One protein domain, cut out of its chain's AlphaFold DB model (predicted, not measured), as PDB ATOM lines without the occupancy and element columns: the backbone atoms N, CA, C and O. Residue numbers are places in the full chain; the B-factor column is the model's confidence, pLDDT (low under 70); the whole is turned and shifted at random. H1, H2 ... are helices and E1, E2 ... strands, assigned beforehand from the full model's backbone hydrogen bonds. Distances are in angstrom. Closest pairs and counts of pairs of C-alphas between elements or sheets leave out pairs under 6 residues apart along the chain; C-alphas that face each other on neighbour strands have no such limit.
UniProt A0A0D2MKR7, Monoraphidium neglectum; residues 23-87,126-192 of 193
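Overview. This is residues 23 to 87 and 126 to 192 of the 193 residues of a protein of Monoraphidium neglectum (UniProt A0A0D2MKR7). A small three-stranded sheet lies in the middle, with H4 packed on it; H2 and H6 only graze it. H1 lies far out at one end, and H5 lies away from the sheet amid long unnamed stretches. The printed part has 132 residues, with six named helices and three named strands in the order H1 H2 E1 H3 H4 E2 H5 E3 H6 along the chain, and the antiparallel sheet is ordered E1 - E3 - E2. The class is mostly helix, although only 64 residues are in named elements. The whole is compact, with a radius of gyration of the C-alphas of 15.2 A, spanning 47 by 37 by 29 A.

Along the chain. H1, residues 23 to 26, begins at C-alpha 23 (12.518, -45.344, -8.210). H2 is residues 30 to 40, 15.5 A long; E1 is 45 to 48, H3 57 to 64, and H4 66 to 77, 16.2 A. E2 is 82 to 84, H5 139 to 144, and E3 160 to 164, 13.7 A. H6, residues 181 to 191, 15.5 A, ends at C-alpha 191 (6.018, -20.324, -27.210).

Arrangement. E1 and E3 are antiparallel; N 48 and O 161 are 2.9 A apart. E3 and E2 are antiparallel; N 84 and O 160 are 2.8 A apart. E1, H3 H4, E2 form a split strand-helix-strand unit, two strands running the same way with E3 between them; its crossover is left-handed. H4 is on the sheet, two layers of helix and sheet; its closest C-alphas to E3 are those of Thr 76 and Asp 164, 5.2 A. H3 is close to H4 but not clearly touching, about perpendicular at 79 degrees; the closest C-alphas, of Val 63 and Tyr 69, are 5.3 A apart. H2 and H6 are close but not clearly touching; the closest C-alphas, of Asn 31 and Asn 181, are 7.3 A apart. H1 and H5 are apart. H2, H3, H4 and H6 have every O i to N i+4 pair within hydrogen-bond range, H5 has 1 of 2, and H1 is too short for one.

Size, cuts and confidence. The C-alphas of Val 23 and Asn 67, the two farthest apart, are 48.8 A apart. Residues 88 to 125 are not printed, and C-alphas 87 and 126 are 8.1 A apart across the cut. The links H5 to E3 and E3 to H6 are long. No printed residue has a pLDDT under 70.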
ATOM      1  N   VAL A  23      13.533 -46.346  -7.853       89.25
ATOM      2  CA  VAL A  23      12.518 -45.344  -8.210       89.25
ATOM      3  C   VAL A  23      12.563 -45.084  -9.713       89.25
ATOM      4  O   VAL A  23      11.526 -45.047 -10.375       89.25
ATOM      5  N   MET A  24      13.765 -44.978 -10.278       89.31
ATOM      6  CA  MET A  24      13.968 -44.756 -11.706       89.31
ATOM      7  C   MET A  24      13.467 -45.911 -12.576       89.31
ATOM      8  O   MET A  24      13.090 -45.663 -13.720       89.31
ATOM      9  N   GLN A  25      13.386 -47.142 -12.055       87.75
ATOM     10  CA  GLN A  25      12.787 -48.274 -12.781       87.75
ATOM     11  C   GLN A  25      11.295 -48.057 -13.069       87.75
ATOM     12  O   GLN A  25      10.796 -48.508 -14.099       87.75
ATOM     13  N   PHE A  26      10.588 -47.331 -12.198       89.06
ATOM     14  CA  PHE A  26       9.176 -46.982 -12.394       89.06
ATOM     15  C   PHE A  26       8.983 -45.688 -13.199       89.06
ATOM     16  O   PHE A  26       7.877 -45.389 -13.654       89.06
ATOM     17  N   MET A  27      10.050 -44.918 -13.412       91.94
ATOM     18  CA  MET A  27      10.015 -43.640 -14.119       91.94
ATOM     19  C   MET A  27      10.229 -43.836 -15.621       91.94
ATOM     20  O   MET A  27      11.315 -43.591 -16.151       91.94
ATOM     21  N   PHE A  28       9.161 -44.248 -16.315       91.69
ATOM     22  CA  PHE A  28       9.163 -44.464 -17.766       91.69
ATOM     23  C   PHE A  28       9.740 -43.244 -18.521       91.69
ATOM     24  O   PHE A  28       9.203 -42.140 -18.369       91.69
ATOM     25  N   PRO A  29      10.807 -43.390 -19.334       94.25
ATOM     26  CA  PRO A  29      11.517 -42.264 -19.953       94.25
ATOM     27  C   PRO A  29      10.783 -41.722 -21.195       94.25
ATOM     28  O   PRO A  29      11.334 -41.640 -22.292       94.25
ATOM     29  N   ILE A  30       9.509 -41.356 -21.035       94.00
ATOM     30  CA  ILE A  30       8.563 -41.084 -22.125       94.00
ATOM     31  C   ILE A  30       9.060 -40.035 -23.127       94.00
ATOM     32  O   ILE A  30       8.973 -40.245 -24.336       94.00
ATOM     33  N   ASN A  31       9.635 -38.928 -22.654       96.19
ATOM     34  CA  ASN A  31      10.099 -37.854 -23.529       96.19
ATOM     35  C   ASN A  31      11.408 -38.205 -24.245       96.19
ATOM     36  O   ASN A  31      11.578 -37.850 -25.413       96.19
ATOM     37  N   THR A  32      12.294 -38.981 -23.613       95.62
ATOM     38  CA  THR A  32      13.460 -39.567 -24.293       95.62
ATOM     39  C   THR A  32      13.010 -40.458 -25.450       95.62
ATOM     40  O   THR A  32      13.515 -40.322 -26.564       95.62
ATOM     41  N   LEU A  33      12.006 -41.312 -25.230       94.94
ATOM     42  CA  LEU A  33      11.474 -42.207 -26.262       94.94
ATOM     43  C   LEU A  33      10.804 -41.440 -27.412       94.94
ATOM     44  O   LEU A  33      11.045 -41.752 -28.578       94.94
ATOM     45  N   ARG A  34      10.039 -40.382 -27.107       96.00
ATOM     46  CA  ARG A  34       9.470 -39.480 -28.126       96.00
ATOM     47  C   ARG A  34      10.557 -38.806 -28.964       96.00
ATOM     48  O   ARG A  34      10.445 -38.758 -30.187       96.00
ATOM     49  N   ASN A  35      11.640 -38.346 -28.338       96.81
ATOM     50  CA  ASN A  35      12.777 -37.761 -29.053       96.81
ATOM     51  C   ASN A  35      13.480 -38.773 -29.962       96.81
ATOM     52  O   ASN A  35      13.832 -38.434 -31.090       96.81
ATOM     53  N   MET A  36      13.634 -40.023 -29.520       96.06
ATOM     54  CA  MET A  36      14.170 -41.089 -30.370       96.06
ATOM     55  C   MET A  36      13.269 -41.346 -31.584       96.06
ATOM     56  O   MET A  36      13.773 -41.452 -32.701       96.06
ATOM     57  N   ALA A  37      11.944 -41.357 -31.403       95.00
ATOM     58  CA  ALA A  37      10.997 -41.478 -32.513       95.00
ATOM     59  C   ALA A  37      11.112 -40.308 -33.511       95.00
ATOM     60  O   ALA A  37      11.129 -40.532 -34.723       95.00
ATOM     61  N   LEU A  38      11.266 -39.067 -33.032       96.06
ATOM     62  CA  LEU A  38      11.492 -37.897 -33.895       96.06
ATOM     63  C   LEU A  38      12.790 -38.001 -34.702       96.06
ATOM     64  O   LEU A  38      12.800 -37.684 -35.893       96.06
ATOM     65  N   LEU A  39      13.878 -38.447 -34.066       95.31
ATOM     66  CA  LEU A  39      15.178 -38.618 -34.718       95.31
ATOM     67  C   LEU A  39      15.137 -39.690 -35.814       95.31
ATOM     68  O   LEU A  39      15.780 -39.527 -36.848       95.31
ATOM     69  N   GLN A  40      14.367 -40.760 -35.605       94.69
ATOM     70  CA  GLN A  40      14.220 -41.860 -36.563       94.69
ATOM     71  C   GLN A  40      13.186 -41.582 -37.661       94.69
ATOM     72  O   GLN A  40      13.196 -42.233 -38.708       94.69
ATOM     73  N   SER A  41      12.300 -40.605 -37.455       94.50
ATOM     74  CA  SER A  41      11.266 -40.248 -38.424       94.50
ATOM     75  C   SER A  41      11.880 -39.685 -39.712       94.50
ATOM     76  O   SER A  41      12.652 -38.725 -39.696       94.50
ATOM     77  N   ARG A  42      11.511 -40.275 -40.857       92.81
ATOM     78  CA  ARG A  42      12.062 -39.930 -42.186       92.81
ATOM     79  C   ARG A  42      11.158 -39.006 -43.004       92.81
ATOM     80  O   ARG A  42      11.581 -38.494 -44.037       92.81
ATOM     81  N   THR A  43       9.923 -38.803 -42.556       93.31
ATOM     82  CA  THR A  43       8.928 -37.942 -43.199       93.31
ATOM     83  C   THR A  43       9.088 -36.485 -42.769       93.31
ATOM     84  O   THR A  43       9.726 -36.174 -41.761       93.31
ATOM     85  N   GLU A  44       8.550 -35.571 -43.574       95.19
ATOM     86  CA  GLU A  44       8.487 -34.141 -43.244       95.19
ATOM     87  C   GLU A  44       7.463 -33.879 -42.139       95.19
ATOM     88  O   GLU A  44       7.763 -33.187 -41.174       95.19
ATOM     89  N   LEU A  45       6.290 -34.504 -42.246       97.12
ATOM     90  CA  LEU A  45       5.240 -34.442 -41.239       97.12
ATOM     91  C   LEU A  45       5.377 -35.599 -40.251       97.12
ATOM     92  O   LEU A  45       5.627 -36.742 -40.651       97.12
ATOM     93  N   VAL A  46       5.184 -35.304 -38.970       97.25
ATOM     94  CA  VAL A  46       5.103 -36.288 -37.882       97.25
ATOM     95  C   VAL A  46       3.832 -36.059 -37.081       97.25
ATOM     96  O   VAL A  46       3.335 -34.938 -37.005       97.25
ATOM     97  N   SER A  47       3.323 -37.131 -36.480       96.69
ATOM     98  CA  SER A  47       2.173 -37.074 -35.586       96.69
ATOM     99  C   SER A  47       2.566 -37.556 -34.196       96.69
ATOM    100  O   SER A  47       3.270 -38.559 -34.070       96.69
ATOM    101  N   MET A  48       2.112 -36.855 -33.160       96.00
ATOM    102  CA  MET A  48       2.176 -37.346 -31.786       96.00
ATOM    103  C   MET A  48       0.849 -38.038 -31.471       96.00
ATOM    104  O   MET A  48      -0.186 -37.377 -31.401       96.00
ATOM    105  N   VAL A  49       0.893 -39.366 -31.321       95.25
ATOM    106  CA  VAL A  49      -0.253 -40.252 -31.051       95.25
ATOM    107  C   VAL A  49       0.157 -41.253 -29.974       95.25
ATOM    108  O   VAL A  49       1.282 -41.755 -30.005       95.25
ATOM    109  N   ASP A  50      -0.734 -41.526 -29.023       94.25
ATOM    110  CA  ASP A  50      -0.500 -42.551 -28.004       94.25
ATOM    111  C   ASP A  50      -0.740 -43.957 -28.591       94.25
ATOM    112  O   ASP A  50      -1.540 -44.142 -29.507       94.25
ATOM    113  N   VAL A  51      -0.007 -44.961 -28.102       92.31
ATOM    114  CA  VAL A  51      -0.001 -46.326 -28.679       92.31
ATOM    115  C   VAL A  51      -1.332 -47.070 -28.513       92.31
ATOM    116  O   VAL A  51      -1.592 -48.049 -29.206       92.31
ATOM    117  N   ASP A  52      -2.167 -46.615 -27.586       93.00
ATOM    118  CA  ASP A  52      -3.490 -47.153 -27.280       93.00
ATOM    119  C   ASP A  52      -4.616 -46.503 -28.104       93.00
ATOM    120  O   ASP A  52      -5.790 -46.821 -27.903       93.00
ATOM    121  N   LEU A  53      -4.279 -45.641 -29.070       95.81
ATOM    122  CA  LEU A  53      -5.234 -45.064 -30.010       95.81
ATOM    123  C   LEU A  53      -5.270 -45.806 -31.346       95.81
ATOM    124  O   LEU A  53      -4.246 -46.131 -31.947       95.81
ATOM    125  N   LEU A  54      -6.486 -45.974 -31.865       96.88
ATOM    126  CA  LEU A  54      -6.728 -46.400 -33.239       96.88
ATOM    127  C   LEU A  54      -6.841 -45.168 -34.143       96.88
ATOM    128  O   LEU A  54      -7.647 -44.271 -33.892       96.88
ATOM    129  N   VAL A  55      -6.045 -45.131 -35.211       95.44
ATOM    130  CA  VAL A  55      -6.107 -44.066 -36.222       95.44
ATOM    131  C   VAL A  55      -7.242 -44.364 -37.197       95.44
ATOM    132  O   VAL A  55      -7.351 -45.486 -37.682       95.44
ATOM    133  N   SER A  56      -8.084 -43.372 -37.500       96.19
ATOM    134  CA  SER A  56      -9.237 -43.604 -38.370       96.19
ATOM    135  C   SER A  56      -8.853 -43.790 -39.841       96.19
ATOM    136  O   SER A  56      -7.974 -43.099 -40.367       96.19
ATOM    137  N   ASN A  57      -9.594 -44.649 -40.546       95.50
ATOM    138  CA  ASN A  57      -9.458 -44.812 -41.998       95.50
ATOM    139  C   ASN A  57      -9.732 -43.495 -42.737       95.50
ATOM    140  O   ASN A  57      -9.035 -43.155 -43.688       95.50
ATOM    141  N   SER A  58     -10.693 -42.709 -42.243       94.31
ATOM    142  CA  SER A  58     -11.023 -41.397 -42.807       94.31
ATOM    143  C   SER A  58      -9.865 -40.398 -42.724       94.31
ATOM    144  O   SER A  58      -9.691 -39.612 -43.650       94.31
ATOM    145  N   LEU A  59      -9.041 -40.429 -41.667       94.69
ATOM    146  CA  LEU A  59      -7.841 -39.591 -41.598       94.69
ATOM    147  C   LEU A  59      -6.802 -40.051 -42.621       94.69
ATOM    148  O   LEU A  59      -6.205 -39.223 -43.303       94.69
ATOM    149  N   PHE A  60      -6.599 -41.365 -42.740       93.44
ATOM    150  CA  PHE A  60      -5.675 -41.933 -43.715       93.44
ATOM    151  C   PHE A  60      -6.054 -41.543 -45.150       93.44
ATOM    152  O   PHE A  60      -5.216 -41.014 -45.877       93.44
ATOM    153  N   GLU A  61      -7.319 -41.720 -45.532       94.38
ATOM    154  CA  GLU A  61      -7.849 -41.304 -46.835       94.38
ATOM    155  C   GLU A  61      -7.712 -39.791 -47.049       94.38
ATOM    156  O   GLU A  61      -7.265 -39.352 -48.109       94.38
ATOM    157  N   TRP A  62      -8.030 -38.988 -46.028       94.94
ATOM    158  CA  TRP A  62      -7.940 -37.533 -46.106       94.94
ATOM    159  C   TRP A  62      -6.503 -37.057 -46.346       94.94
ATOM    160  O   TRP A  62      -6.299 -36.192 -47.193       94.94
ATOM    161  N   VAL A  63      -5.506 -37.640 -45.668       94.44
ATOM    162  CA  VAL A  63      -4.080 -37.286 -45.833       94.44
ATOM    163  C   VAL A  63      -3.500 -37.784 -47.163       94.44
ATOM    164  O   VAL A  63      -2.535 -37.202 -47.656       94.44
ATOM    165  N   GLN A  64      -4.061 -38.836 -47.768       93.25
ATOM    166  CA  GLN A  64      -3.625 -39.297 -49.092       93.25
ATOM    167  C   GLN A  64      -4.007 -38.341 -50.225       93.25
ATOM    168  O   GLN A  64      -3.341 -38.335 -51.267       93.25
ATOM    169  N   ASP A  65      -5.055 -37.536 -50.043       96.00
ATOM    170  CA  ASP A  65      -5.376 -36.485 -50.999       96.00
ATOM    171  C   ASP A  65      -4.248 -35.444 -51.046       96.00
ATOM    172  O   ASP A  65      -3.797 -34.911 -50.029       96.00
ATOM    173  N   LYS A  66      -3.787 -35.132 -52.260       96.44
ATOM    174  CA  LYS A  66      -2.632 -34.249 -52.466       96.44
ATOM    175  C   LYS A  66      -2.875 -32.831 -51.959       96.44
ATOM    176  O   LYS A  66      -1.929 -32.207 -51.488       96.44
ATOM    177  N   ASN A  67      -4.101 -32.317 -52.066       97.38
ATOM    178  CA  ASN A  67      -4.410 -30.957 -51.629       97.38
ATOM    179  C   ASN A  67      -4.417 -30.879 -50.102       97.38
ATOM    180  O   ASN A  67      -3.879 -29.933 -49.537       97.38
ATOM    181  N   ASN A  68      -4.963 -31.897 -49.437       97.38
ATOM    182  CA  ASN A  68      -4.951 -31.991 -47.978       97.38
ATOM    183  C   ASN A  68      -3.537 -32.198 -47.422       97.38
ATOM    184  O   ASN A  68      -3.155 -31.538 -46.457       97.38
ATOM    185  N   TYR A  69      -2.727 -33.059 -48.047       96.81
ATOM    186  CA  TYR A  69      -1.313 -33.196 -47.690       96.81
ATOM    187  C   TYR A  69      -0.572 -31.861 -47.828       96.81
ATOM    188  O   TYR A  69       0.161 -31.460 -46.925       96.81
ATOM    189  N   GLU A  70      -0.779 -31.150 -48.937       97.75
ATOM    190  CA  GLU A  70      -0.133 -29.862 -49.177       97.75
ATOM    191  C   GLU A  70      -0.619 -28.780 -48.202       97.75
ATOM    192  O   GLU A  70       0.190 -27.987 -47.726       97.75
ATOM    193  N   LEU A  71      -1.902 -28.797 -47.822       97.38
ATOM    194  CA  LEU A  71      -2.454 -27.957 -46.758       97.38
ATOM    195  C   LEU A  71      -1.729 -28.203 -45.426       97.38
ATOM    196  O   LEU A  71      -1.284 -27.246 -44.790       97.38
ATOM    197  N   LEU A  72      -1.575 -29.470 -45.019       97.88
ATOM    198  CA  LEU A  72      -0.824 -29.827 -43.813       97.88
ATOM    199  C   LEU A  72       0.626 -29.343 -43.907       97.88
ATOM    200  O   LEU A  72       1.141 -28.723 -42.978       97.88
ATOM    201  N   ARG A  73       1.283 -29.598 -45.040       97.88
ATOM    202  CA  ARG A  73       2.683 -29.235 -45.275       97.88
ATOM    203  C   ARG A  73       2.904 -27.727 -45.184       97.88
ATOM    204  O   ARG A  73       3.750 -27.277 -44.423       97.88
ATOM    205  N   GLN A  74       2.114 -26.929 -45.899       97.81
ATOM    206  CA  GLN A  74       2.240 -25.469 -45.894       97.81
ATOM    207  C   GLN A  74       1.865 -24.856 -44.542       97.81
ATOM    208  O   GLN A  74       2.560 -23.958 -44.056       97.81
ATOM    209  N   GLY A  75       0.790 -25.346 -43.918       97.00
ATOM    210  CA  GLY A  75       0.360 -24.868 -42.607       97.00
ATOM    211  C   GLY A  75       1.422 -25.132 -41.543       97.00
ATOM    212  O   GLY A  75       1.822 -24.217 -40.823       97.00
ATOM    213  N   THR A  76       1.961 -26.352 -41.498       96.94
ATOM    214  CA  THR A  76       2.998 -26.714 -40.522       96.94
ATOM    215  C   THR A  76       4.311 -25.968 -40.743       96.94
ATOM    216  O   THR A  76       4.883 -25.474 -39.774       96.94
ATOM    217  N   GLN A  77       4.738 -25.761 -41.994       96.06
ATOM    218  CA  GLN A  77       5.878 -24.892 -42.326       96.06
ATOM    219  C   GLN A  77       5.662 -23.431 -41.895       96.06
ATOM    220  O   GLN A  77       6.620 -22.717 -41.600       96.06
ATOM    221  N   SER A  78       4.403 -23.002 -41.800       95.19
ATOM    222  CA  SER A  78       3.991 -21.694 -41.276       95.19
ATOM    223  C   SER A  78       3.760 -21.708 -39.756       95.19
ATOM    224  O   SER A  78       3.017 -20.875 -39.239       95.19
ATOM    225  N   LYS A  79       4.393 -22.650 -39.039       92.94
ATOM    226  CA  LYS A  79       4.321 -22.834 -37.576       92.94
ATOM    227  C   LYS A  79       2.917 -23.126 -37.041       92.94
ATOM    228  O   LYS A  79       2.617 -22.839 -35.885       92.94
ATOM    229  N   GLN A  80       2.051 -23.713 -37.864       95.00
ATOM    230  CA  GLN A  80       0.765 -24.228 -37.402       95.00
ATOM    231  C   GLN A  80       0.889 -25.683 -36.958       95.00
ATOM    232  O   GLN A  80       1.757 -26.434 -37.399       95.00
ATOM    233  N   VAL A  81      -0.039 -26.090 -36.102       95.38
ATOM    234  CA  VAL A  81      -0.195 -27.471 -35.661       95.38
ATOM    235  C   VAL A  81      -1.607 -27.914 -36.005       95.38
ATOM    236  O   VAL A  81      -2.566 -27.191 -35.732       95.38
ATOM    237  N   PHE A  82      -1.747 -29.100 -36.592       97.62
ATOM    238  CA  PHE A  82      -3.053 -29.660 -36.927       97.62
ATOM    239  C   PHE A  82      -3.465 -30.656 -35.857       97.62
ATOM    240  O   PHE A  82      -2.892 -31.736 -35.746       97.62
ATOM    241  N   VAL A  83      -4.456 -30.280 -35.058       97.62
ATOM    242  CA  VAL A  83      -4.991 -31.125 -33.989       97.62
ATOM    243  C   VAL A  83      -5.816 -32.271 -34.567       97.62
ATOM    244  O   VAL A  83      -6.651 -32.073 -35.448       97.62
ATOM    245  N   LEU A  84      -5.617 -33.459 -34.001       97.38
ATOM    246  CA  LEU A  84      -6.416 -34.649 -34.249       97.38
ATOM    247  C   LEU A  84      -7.417 -34.830 -33.092       97.38
ATOM    248  O   LEU A  84      -6.990 -35.018 -31.949       97.38
ATOM    249  N   PRO A  85      -8.738 -34.763 -33.344       97.00
ATOM    250  CA  PRO A  85      -9.737 -35.065 -32.325       97.00
ATOM    251  C   PRO A  85      -9.706 -36.555 -31.989       97.00
ATOM    252  O   PRO A  85      -9.492 -37.391 -32.868       97.00
ATOM    253  N   ALA A  86      -9.984 -36.886 -30.732       97.31
ATOM    254  CA  ALA A  86     -10.029 -38.266 -30.277       97.31
ATOM    255  C   ALA A  86     -11.327 -38.564 -29.538       97.31
ATOM    256  O   ALA A  86     -12.007 -37.683 -28.999       97.31
ATOM    257  N   PHE A  87     -11.650 -39.847 -29.507       97.56
ATOM    258  CA  PHE A  87     -12.892 -40.347 -28.961       97.56
ATOM    259  C   PHE A  87     -12.632 -41.592 -28.130       97.56
ATOM    260  O   PHE A  87     -11.748 -42.383 -28.441       97.56
ATOM    261  N   ALA A 126     -11.650 -38.268 -22.747       94.44
ATOM    262  CA  ALA A 126     -11.481 -37.802 -21.372       94.44
ATOM    263  C   ALA A 126     -12.458 -36.707 -20.908       94.44
ATOM    264  O   ALA A 126     -12.189 -36.010 -19.928       94.44
ATOM    265  N   VAL A 127     -13.626 -36.560 -21.541       94.81
ATOM    266  CA  VAL A 127     -14.579 -35.477 -21.231       94.81
ATOM    267  C   VAL A 127     -15.048 -35.458 -19.780       94.81
ATOM    268  O   VAL A 127     -15.360 -34.392 -19.255       94.81
ATOM    269  N   PHE A 128     -15.078 -36.617 -19.122       94.00
ATOM    270  CA  PHE A 128     -15.500 -36.743 -17.727       94.00
ATOM    271  C   PHE A 128     -14.338 -36.754 -16.725       94.00
ATOM    272  O   PHE A 128     -14.582 -36.600 -15.532       94.00
ATOM    273  N   LEU A 129     -13.098 -36.947 -17.187       92.75
ATOM    274  CA  LEU A 129     -11.914 -37.102 -16.332       92.75
ATOM    275  C   LEU A 129     -11.000 -35.875 -16.382       92.75
ATOM    276  O   LEU A 129     -10.541 -35.409 -15.344       92.75
ATOM    277  N   PHE A 130     -10.753 -35.343 -17.579       92.56
ATOM    278  CA  PHE A 130      -9.855 -34.218 -17.808       92.56
ATOM    279  C   PHE A 130     -10.351 -33.350 -18.971       92.56
ATOM    280  O   PHE A 130      -9.738 -33.248 -20.032       92.56
ATOM    281  N   TRP A 131     -11.502 -32.709 -18.760       92.56
ATOM    282  CA  TRP A 131     -12.154 -31.878 -19.774       92.56
ATOM    283  C   TRP A 131     -11.246 -30.762 -20.315       92.56
ATOM    284  O   TRP A 131     -11.207 -30.547 -21.527       92.56
ATOM    285  N   GLN A 132     -10.480 -30.087 -19.448       92.75
ATOM    286  CA  GLN A 132      -9.547 -29.027 -19.854       92.75
ATOM    287  C   GLN A 132      -8.443 -29.530 -20.797       92.75
ATOM    288  O   GLN A 132      -7.950 -28.766 -21.621       92.75
ATOM    289  N   GLY A 133      -8.095 -30.818 -20.729       95.12
ATOM    290  CA  GLY A 133      -7.080 -31.420 -21.588       95.12
ATOM    291  C   GLY A 133      -7.458 -31.455 -23.062       95.12
ATOM    292  O   GLY A 133      -6.575 -31.492 -23.913       95.12
ATOM    293  N   HIS A 134      -8.753 -31.417 -23.395       95.44
ATOM    294  CA  HIS A 134      -9.204 -31.652 -24.772       95.44
ATOM    295  C   HIS A 134     -10.309 -30.706 -25.260       95.44
ATOM    296  O   HIS A 134     -10.633 -30.706 -26.444       95.44
ATOM    297  N   ASN A 135     -10.899 -29.875 -24.398       94.12
ATOM    298  CA  ASN A 135     -12.017 -29.003 -24.779       94.12
ATOM    299  C   ASN A 135     -11.669 -27.955 -25.855       94.12
ATOM    300  O   ASN A 135     -12.553 -27.584 -26.629       94.12
ATOM    301  N   SER A 136     -10.401 -27.538 -25.948       96.31
ATOM    302  CA  SER A 136      -9.927 -26.555 -26.932       96.31
ATOM    303  C   SER A 136     -10.067 -27.051 -28.378       96.31
ATOM    304  O   SER A 136     -10.065 -26.250 -29.299       96.31
ATOM    305  N   THR A 137     -10.261 -28.358 -28.608       96.94
ATOM    306  CA  THR A 137     -10.549 -28.908 -29.943       96.94
ATOM    307  C   THR A 137     -11.847 -28.361 -30.560       96.94
ATOM    308  O   THR A 137     -12.003 -28.448 -31.768       96.94
ATOM    309  N   ASP A 138     -12.779 -27.805 -29.774       96.81
ATOM    310  CA  ASP A 138     -14.118 -27.383 -30.231       96.81
ATOM    311  C   ASP A 138     -14.866 -28.502 -30.987       96.81
ATOM    312  O   ASP A 138     -15.207 -28.422 -32.170       96.81
ATOM    313  N   TYR A 139     -15.163 -29.582 -30.260       97.25
ATOM    314  CA  TYR A 139     -15.876 -30.740 -30.804       97.25
ATOM    315  C   TYR A 139     -17.227 -30.378 -31.439       97.25
ATOM    316  O   TYR A 139     -17.631 -31.015 -32.409       97.25
ATOM    317  N   LYS A 140     -17.922 -29.345 -30.937       96.31
ATOM    318  CA  LYS A 140     -19.203 -28.904 -31.509       96.31
ATOM    319  C   LYS A 140     -19.023 -28.421 -32.943       96.31
ATOM    320  O   LYS A 140     -19.806 -28.813 -33.807       96.31
ATOM    321  N   ARG A 141     -17.986 -27.618 -33.193       97.81
ATOM    322  CA  ARG A 141     -17.601 -27.205 -34.544       97.81
ATOM    323  C   ARG A 141     -17.052 -28.371 -35.355       97.81
ATOM    324  O   ARG A 141     -17.376 -28.480 -36.538       97.81
ATOM    325  N   TRP A 142     -16.286 -29.276 -34.739       97.56
ATOM    326  CA  TRP A 142     -15.776 -30.461 -35.430       97.56
ATOM    327  C   TRP A 142     -16.894 -31.300 -36.054       97.56
ATOM    328  O   TRP A 142     -16.793 -31.676 -37.221       97.56
ATOM    329  N   TYR A 143     -17.983 -31.552 -35.319       97.31
ATOM    330  CA  TYR A 143     -19.086 -32.398 -35.791       97.31
ATOM    331  C   TYR A 143     -19.686 -31.933 -37.121       97.31
ATOM    332  O   TYR A 143     -20.125 -32.769 -37.905       97.31
ATOM    333  N   THR A 144     -19.658 -30.629 -37.403       96.75
ATOM    334  CA  THR A 144     -20.280 -30.028 -38.591       96.75
ATOM    335  C   THR A 144     -19.286 -29.523 -39.640       96.75
ATOM    336  O   THR A 144     -19.712 -29.121 -40.716       96.75
ATOM    337  N   SER A 145     -17.978 -29.538 -39.357       96.56
ATOM    338  CA  SER A 145     -16.955 -28.982 -40.258       96.56
ATOM    339  C   SER A 145     -16.264 -30.051 -41.099       96.56
ATOM    340  O   SER A 145     -15.654 -30.962 -40.545       96.56
ATOM    341  N   ASP A 146     -16.262 -29.905 -42.420       93.38
ATOM    342  CA  ASP A 146     -15.551 -30.822 -43.334       93.38
ATOM    343  C   ASP A 146     -14.164 -30.305 -43.752       93.38
ATOM    344  O   ASP A 146     -13.460 -30.926 -44.544       93.38
ATOM    345  N   THR A 147     -13.757 -29.164 -43.198       94.19
ATOM    346  CA  THR A 147     -12.444 -28.547 -43.407       94.19
ATOM    347  C   THR A 147     -11.788 -28.229 -42.061       94.19
ATOM    348  O   THR A 147     -12.502 -28.023 -41.072       94.19
ATOM    349  N   PRO A 148     -10.442 -28.189 -41.990       95.88
ATOM    350  CA  PRO A 148      -9.738 -27.731 -40.798       95.88
ATOM    351  C   PRO A 148     -10.138 -26.305 -40.413       95.88
ATOM    352  O   PRO A 148     -10.462 -25.479 -41.266       95.88
ATOM    353  N   TYR A 149     -10.087 -26.002 -39.119       97.31
ATOM    354  CA  TYR A 149     -10.470 -24.701 -38.586       97.31
ATOM    355  C   TYR A 149      -9.525 -24.250 -37.468       97.31
ATOM    356  O   TYR A 149      -8.936 -25.091 -36.789       97.31
ATOM    357  N   PRO A 150      -9.383 -22.929 -37.256       96.38
ATOM    358  CA  PRO A 150      -8.628 -22.416 -36.126       96.38
ATOM    359  C   PRO A 150      -9.358 -22.729 -34.822       96.38
ATOM    360  O   PRO A 150     -10.585 -22.598 -34.739       96.38
ATOM    361  N   ILE A 151      -8.576 -23.089 -33.813       95.19
ATOM    362  CA  ILE A 151      -9.023 -23.273 -32.437       95.19
ATOM    363  C   ILE A 151      -8.359 -22.240 -31.534       95.19
ATOM    364  O   ILE A 151      -7.269 -21.749 -31.834       95.19
ATOM    365  N   GLU A 152      -9.015 -21.926 -30.424       94.44
ATOM    366  CA  GLU A 152      -8.414 -21.147 -29.348       94.44
ATOM    367  C   GLU A 152      -7.689 -22.104 -28.400       94.44
ATOM    368  O   GLU A 152      -8.266 -23.088 -27.943       94.44
ATOM    369  N   TRP A 153      -6.405 -21.855 -28.154       93.94
ATOM    370  CA  TRP A 153      -5.627 -22.644 -27.206       93.94
ATOM    371  C   TRP A 153      -5.843 -22.150 -25.774       93.94
ATOM    372  O   TRP A 153      -5.879 -20.943 -25.531       93.94
ATOM    373  N   HIS A 154      -5.893 -23.083 -24.824       94.38
ATOM    374  CA  HIS A 154      -5.952 -22.791 -23.396       94.38
ATOM    375  C   HIS A 154      -4.929 -23.611 -22.599       94.38
ATOM    376  O   HIS A 154      -4.548 -24.717 -22.994       94.38
ATOM    377  N   ASP A 155      -4.518 -23.079 -21.446       93.75
ATOM    378  CA  ASP A 155      -3.617 -23.761 -20.516       93.75
ATOM    379  C   ASP A 155      -4.154 -25.145 -20.122       93.75
ATOM    380  O   ASP A 155      -5.337 -25.320 -19.823       93.75
ATOM    381  N   GLY A 156      -3.263 -26.138 -20.093       94.25
ATOM    382  CA  GLY A 156      -3.620 -27.527 -19.795       94.25
ATOM    383  C   GLY A 156      -4.018 -28.358 -21.015       94.25
ATOM    384  O   GLY A 156      -4.187 -29.564 -20.870       94.25
ATOM    385  N   TYR A 157      -4.130 -27.757 -22.204       96.06
ATOM    386  CA  TYR A 157      -4.501 -28.484 -23.413       96.06
ATOM    387  C   TYR A 157      -3.443 -29.522 -23.817       96.06
ATOM    388  O   TYR A 157      -2.252 -29.229 -23.931       96.06
ATOM    389  N   GLU A 158      -3.906 -30.745 -24.061       95.56
ATOM    390  CA  GLU A 158      -3.099 -31.947 -24.240       95.56
ATOM    391  C   GLU A 158      -3.485 -32.735 -25.521       95.56
ATOM    392  O   GLU A 158      -3.789 -33.930 -25.462       95.56
ATOM    393  N   PRO A 159      -3.507 -32.100 -26.712       96.38
ATOM    394  CA  PRO A 159      -3.983 -32.719 -27.945       96.38
ATOM    395  C   PRO A 159      -3.027 -33.773 -28.497       96.38
ATOM    396  O   PRO A 159      -1.831 -33.774 -28.208       96.38
ATOM    397  N   TRP A 160      -3.550 -34.584 -29.411       97.31
ATOM    398  CA  TRP A 160      -2.754 -35.243 -30.446       97.31
ATOM    399  C   TRP A 160      -2.722 -34.368 -31.685       97.31
ATOM    400  O   TRP A 160      -3.674 -33.632 -31.959       97.31
ATOM    401  N   PHE A 161      -1.618 -34.400 -32.419       97.62
ATOM    402  CA  PHE A 161      -1.416 -33.432 -33.484       97.62
ATOM    403  C   PHE A 161      -0.405 -33.868 -34.533       97.62
ATOM    404  O   PHE A 161       0.497 -34.652 -34.250       97.62
ATOM    405  N   ILE A 162      -0.531 -33.265 -35.716       98.19
ATOM    406  CA  ILE A 162       0.426 -33.308 -36.818       98.19
ATOM    407  C   ILE A 162       1.207 -31.988 -36.857       98.19
ATOM    408  O   ILE A 162       0.624 -30.904 -36.758       98.19
ATOM    409  N   ILE A 163       2.524 -32.084 -37.027       98.00
ATOM    410  CA  ILE A 163       3.457 -30.952 -37.110       98.00
ATOM    411  C   ILE A 163       4.598 -31.261 -38.095       98.00
ATOM    412  O   ILE A 163       4.879 -32.426 -38.391       98.00
ATOM    413  N   ASP A 164       5.280 -30.225 -38.584       97.62
ATOM    414  CA  ASP A 164       6.553 -30.374 -39.292       97.62
ATOM    415  C   ASP A 164       7.611 -30.900 -38.312       97.62
ATOM    416  O   ASP A 164       7.867 -30.321 -37.253       97.62
ATOM    417  N   ARG A 165       8.252 -32.012 -38.671       97.50
ATOM    418  CA  ARG A 165       9.248 -32.703 -37.851       97.50
ATOM    419  C   ARG A 165      10.416 -31.814 -37.440       97.50
ATOM    420  O   ARG A 165      10.964 -32.013 -36.362       97.50
ATOM    421  N   ARG A 166      10.834 -30.885 -38.302       95.44
ATOM    422  CA  ARG A 166      11.962 -29.977 -38.047       95.44
ATOM    423  C   ARG A 166      11.564 -28.790 -37.177       95.44
ATOM    424  O   ARG A 166      12.446 -28.189 -36.573       95.44
ATOM    425  N   LEU A 167      10.275 -28.455 -37.135       95.94
ATOM    426  CA  LEU A 167       9.734 -27.385 -36.296       95.94
ATOM    427  C   LEU A 167       9.172 -27.902 -34.969       95.94
ATOM    428  O   LEU A 167       8.937 -27.115 -34.059       95.94
ATOM    429  N   ASN A 168       8.990 -29.215 -34.822       97.06
ATOM    430  CA  ASN A 168       8.696 -29.804 -33.528       97.06
ATOM    431  C   ASN A 168       9.944 -29.740 -32.631       97.06
ATOM    432  O   ASN A 168      10.948 -30.383 -32.958       97.06
ATOM    433  N   PRO A 169       9.904 -29.024 -31.493       96.75
ATOM    434  CA  PRO A 169      11.023 -29.020 -30.563       96.75
ATOM    435  C   PRO A 169      11.253 -30.433 -30.023       96.75
ATOM    436  O   PRO A 169      10.356 -31.279 -30.026       96.75
ATOM    437  N   PHE A 170      12.447 -30.691 -29.502       97.44
ATOM    438  CA  PHE A 170      12.628 -31.878 -28.680       97.44
ATOM    439  C   PHE A 170      11.830 -31.742 -27.383       97.44
ATOM    440  O   PHE A 170      11.753 -30.667 -26.785       97.44
ATOM    441  N   TYR A 171      11.248 -32.853 -26.954       97.62
ATOM    442  CA  TYR A 171      10.588 -32.978 -25.667       97.62
ATOM    443  C   TYR A 171      11.630 -32.856 -24.546       97.62
ATOM    444  O   TYR A 171      12.718 -33.432 -24.646       97.62
ATOM    445  N   ASP A 172      11.298 -32.156 -23.460       97.31
ATOM    446  CA  ASP A 172      12.175 -32.041 -22.291       97.31
ATOM    447  C   ASP A 172      12.333 -33.412 -21.610       97.31
ATOM    448  O   ASP A 172      11.367 -33.992 -21.105       97.31
ATOM    449  N   GLN A 173      13.556 -33.944 -21.626       95.38
ATOM    450  CA  GLN A 173      13.887 -35.288 -21.138       95.38
ATOM    451  C   GLN A 173      13.903 -35.398 -19.606       95.38
ATOM    452  O   GLN A 173      13.990 -36.508 -19.081       95.38
ATOM    453  N   SER A 174      13.804 -34.277 -18.879       94.06
ATOM    454  CA  SER A 174      13.631 -34.299 -17.422       94.06
ATOM    455  C   SER A 174      12.268 -34.866 -17.012       94.06
ATOM    456  O   SER A 174      12.148 -35.465 -15.943       94.06
ATOM    457  N   PHE A 175      11.254 -34.754 -17.880       95.38
ATOM    458  CA  PHE A 175       9.954 -35.378 -17.660       95.38
ATOM    459  C   PHE A 175      10.028 -36.892 -17.856       95.38
ATOM    460  O   PHE A 175      10.264 -37.404 -18.956       95.38
ATOM    461  N   ARG A 176       9.738 -37.601 -16.768       93.19
ATOM    462  CA  ARG A 176       9.649 -39.058 -16.700       93.19
ATOM    463  C   ARG A 176       8.333 -39.469 -16.050       93.19
ATOM    464  O   ARG A 176       7.773 -38.722 -15.253       93.19
ATOM    465  N   GLY A 177       7.857 -40.664 -16.380       91.94
ATOM    466  CA  GLY A 177       6.587 -41.181 -15.886       91.94
ATOM    467  C   GLY A 177       5.370 -40.424 -16.431       91.94
ATOM    468  O   GLY A 177       5.399 -39.830 -17.513       91.94
ATOM    469  N   TYR A 178       4.272 -40.502 -15.682       89.81
ATOM    470  CA  TYR A 178       2.971 -39.965 -16.068       89.81
ATOM    471  C   TYR A 178       2.766 -38.514 -15.603       89.81
ATOM    472  O   TYR A 178       3.117 -38.159 -14.481       89.81
ATOM    473  N   GLY A 179       2.105 -37.714 -16.449       91.12
ATOM    474  CA  GLY A 179       1.590 -36.384 -16.109       91.12
ATOM    475  C   GLY A 179       2.410 -35.222 -16.672       91.12
ATOM    476  O   GLY A 179       3.637 -35.274 -16.717       91.12
ATOM    477  N   TRP A 180       1.708 -34.172 -17.115       93.75
ATOM    478  CA  TRP A 180       2.204 -32.851 -17.557       93.75
ATOM    479  C   TRP A 180       3.267 -32.806 -18.671       93.75
ATOM    480  O   TRP A 180       3.534 -31.732 -19.206       93.75
ATOM    481  N   ASN A 181       3.832 -33.939 -19.084       95.50
ATOM    482  CA  ASN A 181       4.879 -34.020 -20.100       95.50
ATOM    483  C   ASN A 181       4.402 -33.531 -21.483       95.50
ATOM    484  O   ASN A 181       5.133 -32.824 -22.175       95.50
ATOM    485  N   LYS A 182       3.164 -33.859 -21.863       94.88
ATOM    486  CA  LYS A 182       2.550 -33.519 -23.154       94.88
ATOM    487  C   LYS A 182       2.002 -32.092 -23.145       94.88
ATOM    488  O   LYS A 182       2.278 -31.342 -24.075       94.88
ATOM    489  N   VAL A 183       1.348 -31.680 -22.053       96.25
ATOM    490  CA  VAL A 183       0.905 -30.288 -21.830       96.25
ATOM    491  C   VAL A 183       2.085 -29.319 -21.937       96.25
ATOM    492  O   VAL A 183       2.024 -28.341 -22.678       96.25
ATOM    493  N   THR A 184       3.185 -29.616 -21.237       96.50
ATOM    494  CA  THR A 184       4.389 -28.770 -21.255       96.50
ATOM    495  C   THR A 184       4.986 -28.692 -22.658       96.50
ATOM    496  O   THR A 184       5.408 -27.624 -23.097       96.50
ATOM    497  N   HIS A 185       4.977 -29.803 -23.400       97.38
ATOM    498  CA  HIS A 185       5.446 -29.825 -24.784       97.38
ATOM    499  C   HIS A 185       4.598 -28.950 -25.712       97.38
ATOM    500  O   HIS A 185       5.139 -28.181 -26.499       97.38
ATOM    501  N   VAL A 186       3.272 -29.021 -25.595       96.00
ATOM    502  CA  VAL A 186       2.339 -28.212 -26.397       96.00
ATOM    503  C   VAL A 186       2.512 -26.722 -26.088       96.00
ATOM    504  O   VAL A 186       2.578 -25.910 -27.012       96.00
ATOM    505  N   ALA A 187       2.682 -26.362 -24.813       95.50
ATOM    506  CA  ALA A 187       3.012 -24.993 -24.418       95.50
ATOM    507  C   ALA A 187       4.353 -24.524 -25.019       95.50
ATOM    508  O   ALA A 187       4.448 -23.405 -25.519       95.50
ATOM    509  N   ASN A 188       5.375 -25.390 -25.045       95.75
ATOM    510  CA  ASN A 188       6.666 -25.090 -25.675       95.75
ATOM    511  C   ASN A 188       6.555 -24.902 -27.199       95.75
ATOM    512  O   ASN A 188       7.222 -24.037 -27.762       95.75
ATOM    513  N   ILE A 189       5.709 -25.679 -27.884       95.31
ATOM    514  CA  ILE A 189       5.437 -25.466 -29.313       95.31
ATOM    515  C   ILE A 189       4.851 -24.066 -29.538       95.31
ATOM    516  O   ILE A 189       5.322 -23.342 -30.407       95.31
ATOM    517  N   LEU A 190       3.872 -23.650 -28.731       92.12
ATOM    518  CA  LEU A 190       3.225 -22.341 -28.884       92.12
ATOM    519  C   LEU A 190       4.118 -21.157 -28.514       92.12
ATOM    520  O   LEU A 190       3.952 -20.066 -29.054       92.12
ATOM    521  N   ALA A 191       5.067 -21.357 -27.603       92.56
ATOM    522  CA  ALA A 191       6.018 -20.324 -27.210       92.56
ATOM    523  C   ALA A 191       7.076 -20.029 -28.293       92.56
ATOM    524  O   ALA A 191       7.757 -19.000 -28.223       92.56
ATOM    525  N   GLN A 192       7.231 -20.905 -29.291       83.62
ATOM    526  CA  GLN A 192       8.176 -20.708 -30.386       83.62
ATOM    527  C   GLN A 192       7.645 -19.676 -31.383       83.62
ATOM    528  O   GLN A 192       6.758 -19.949 -32.187       83.62
TER     529      GLN A 192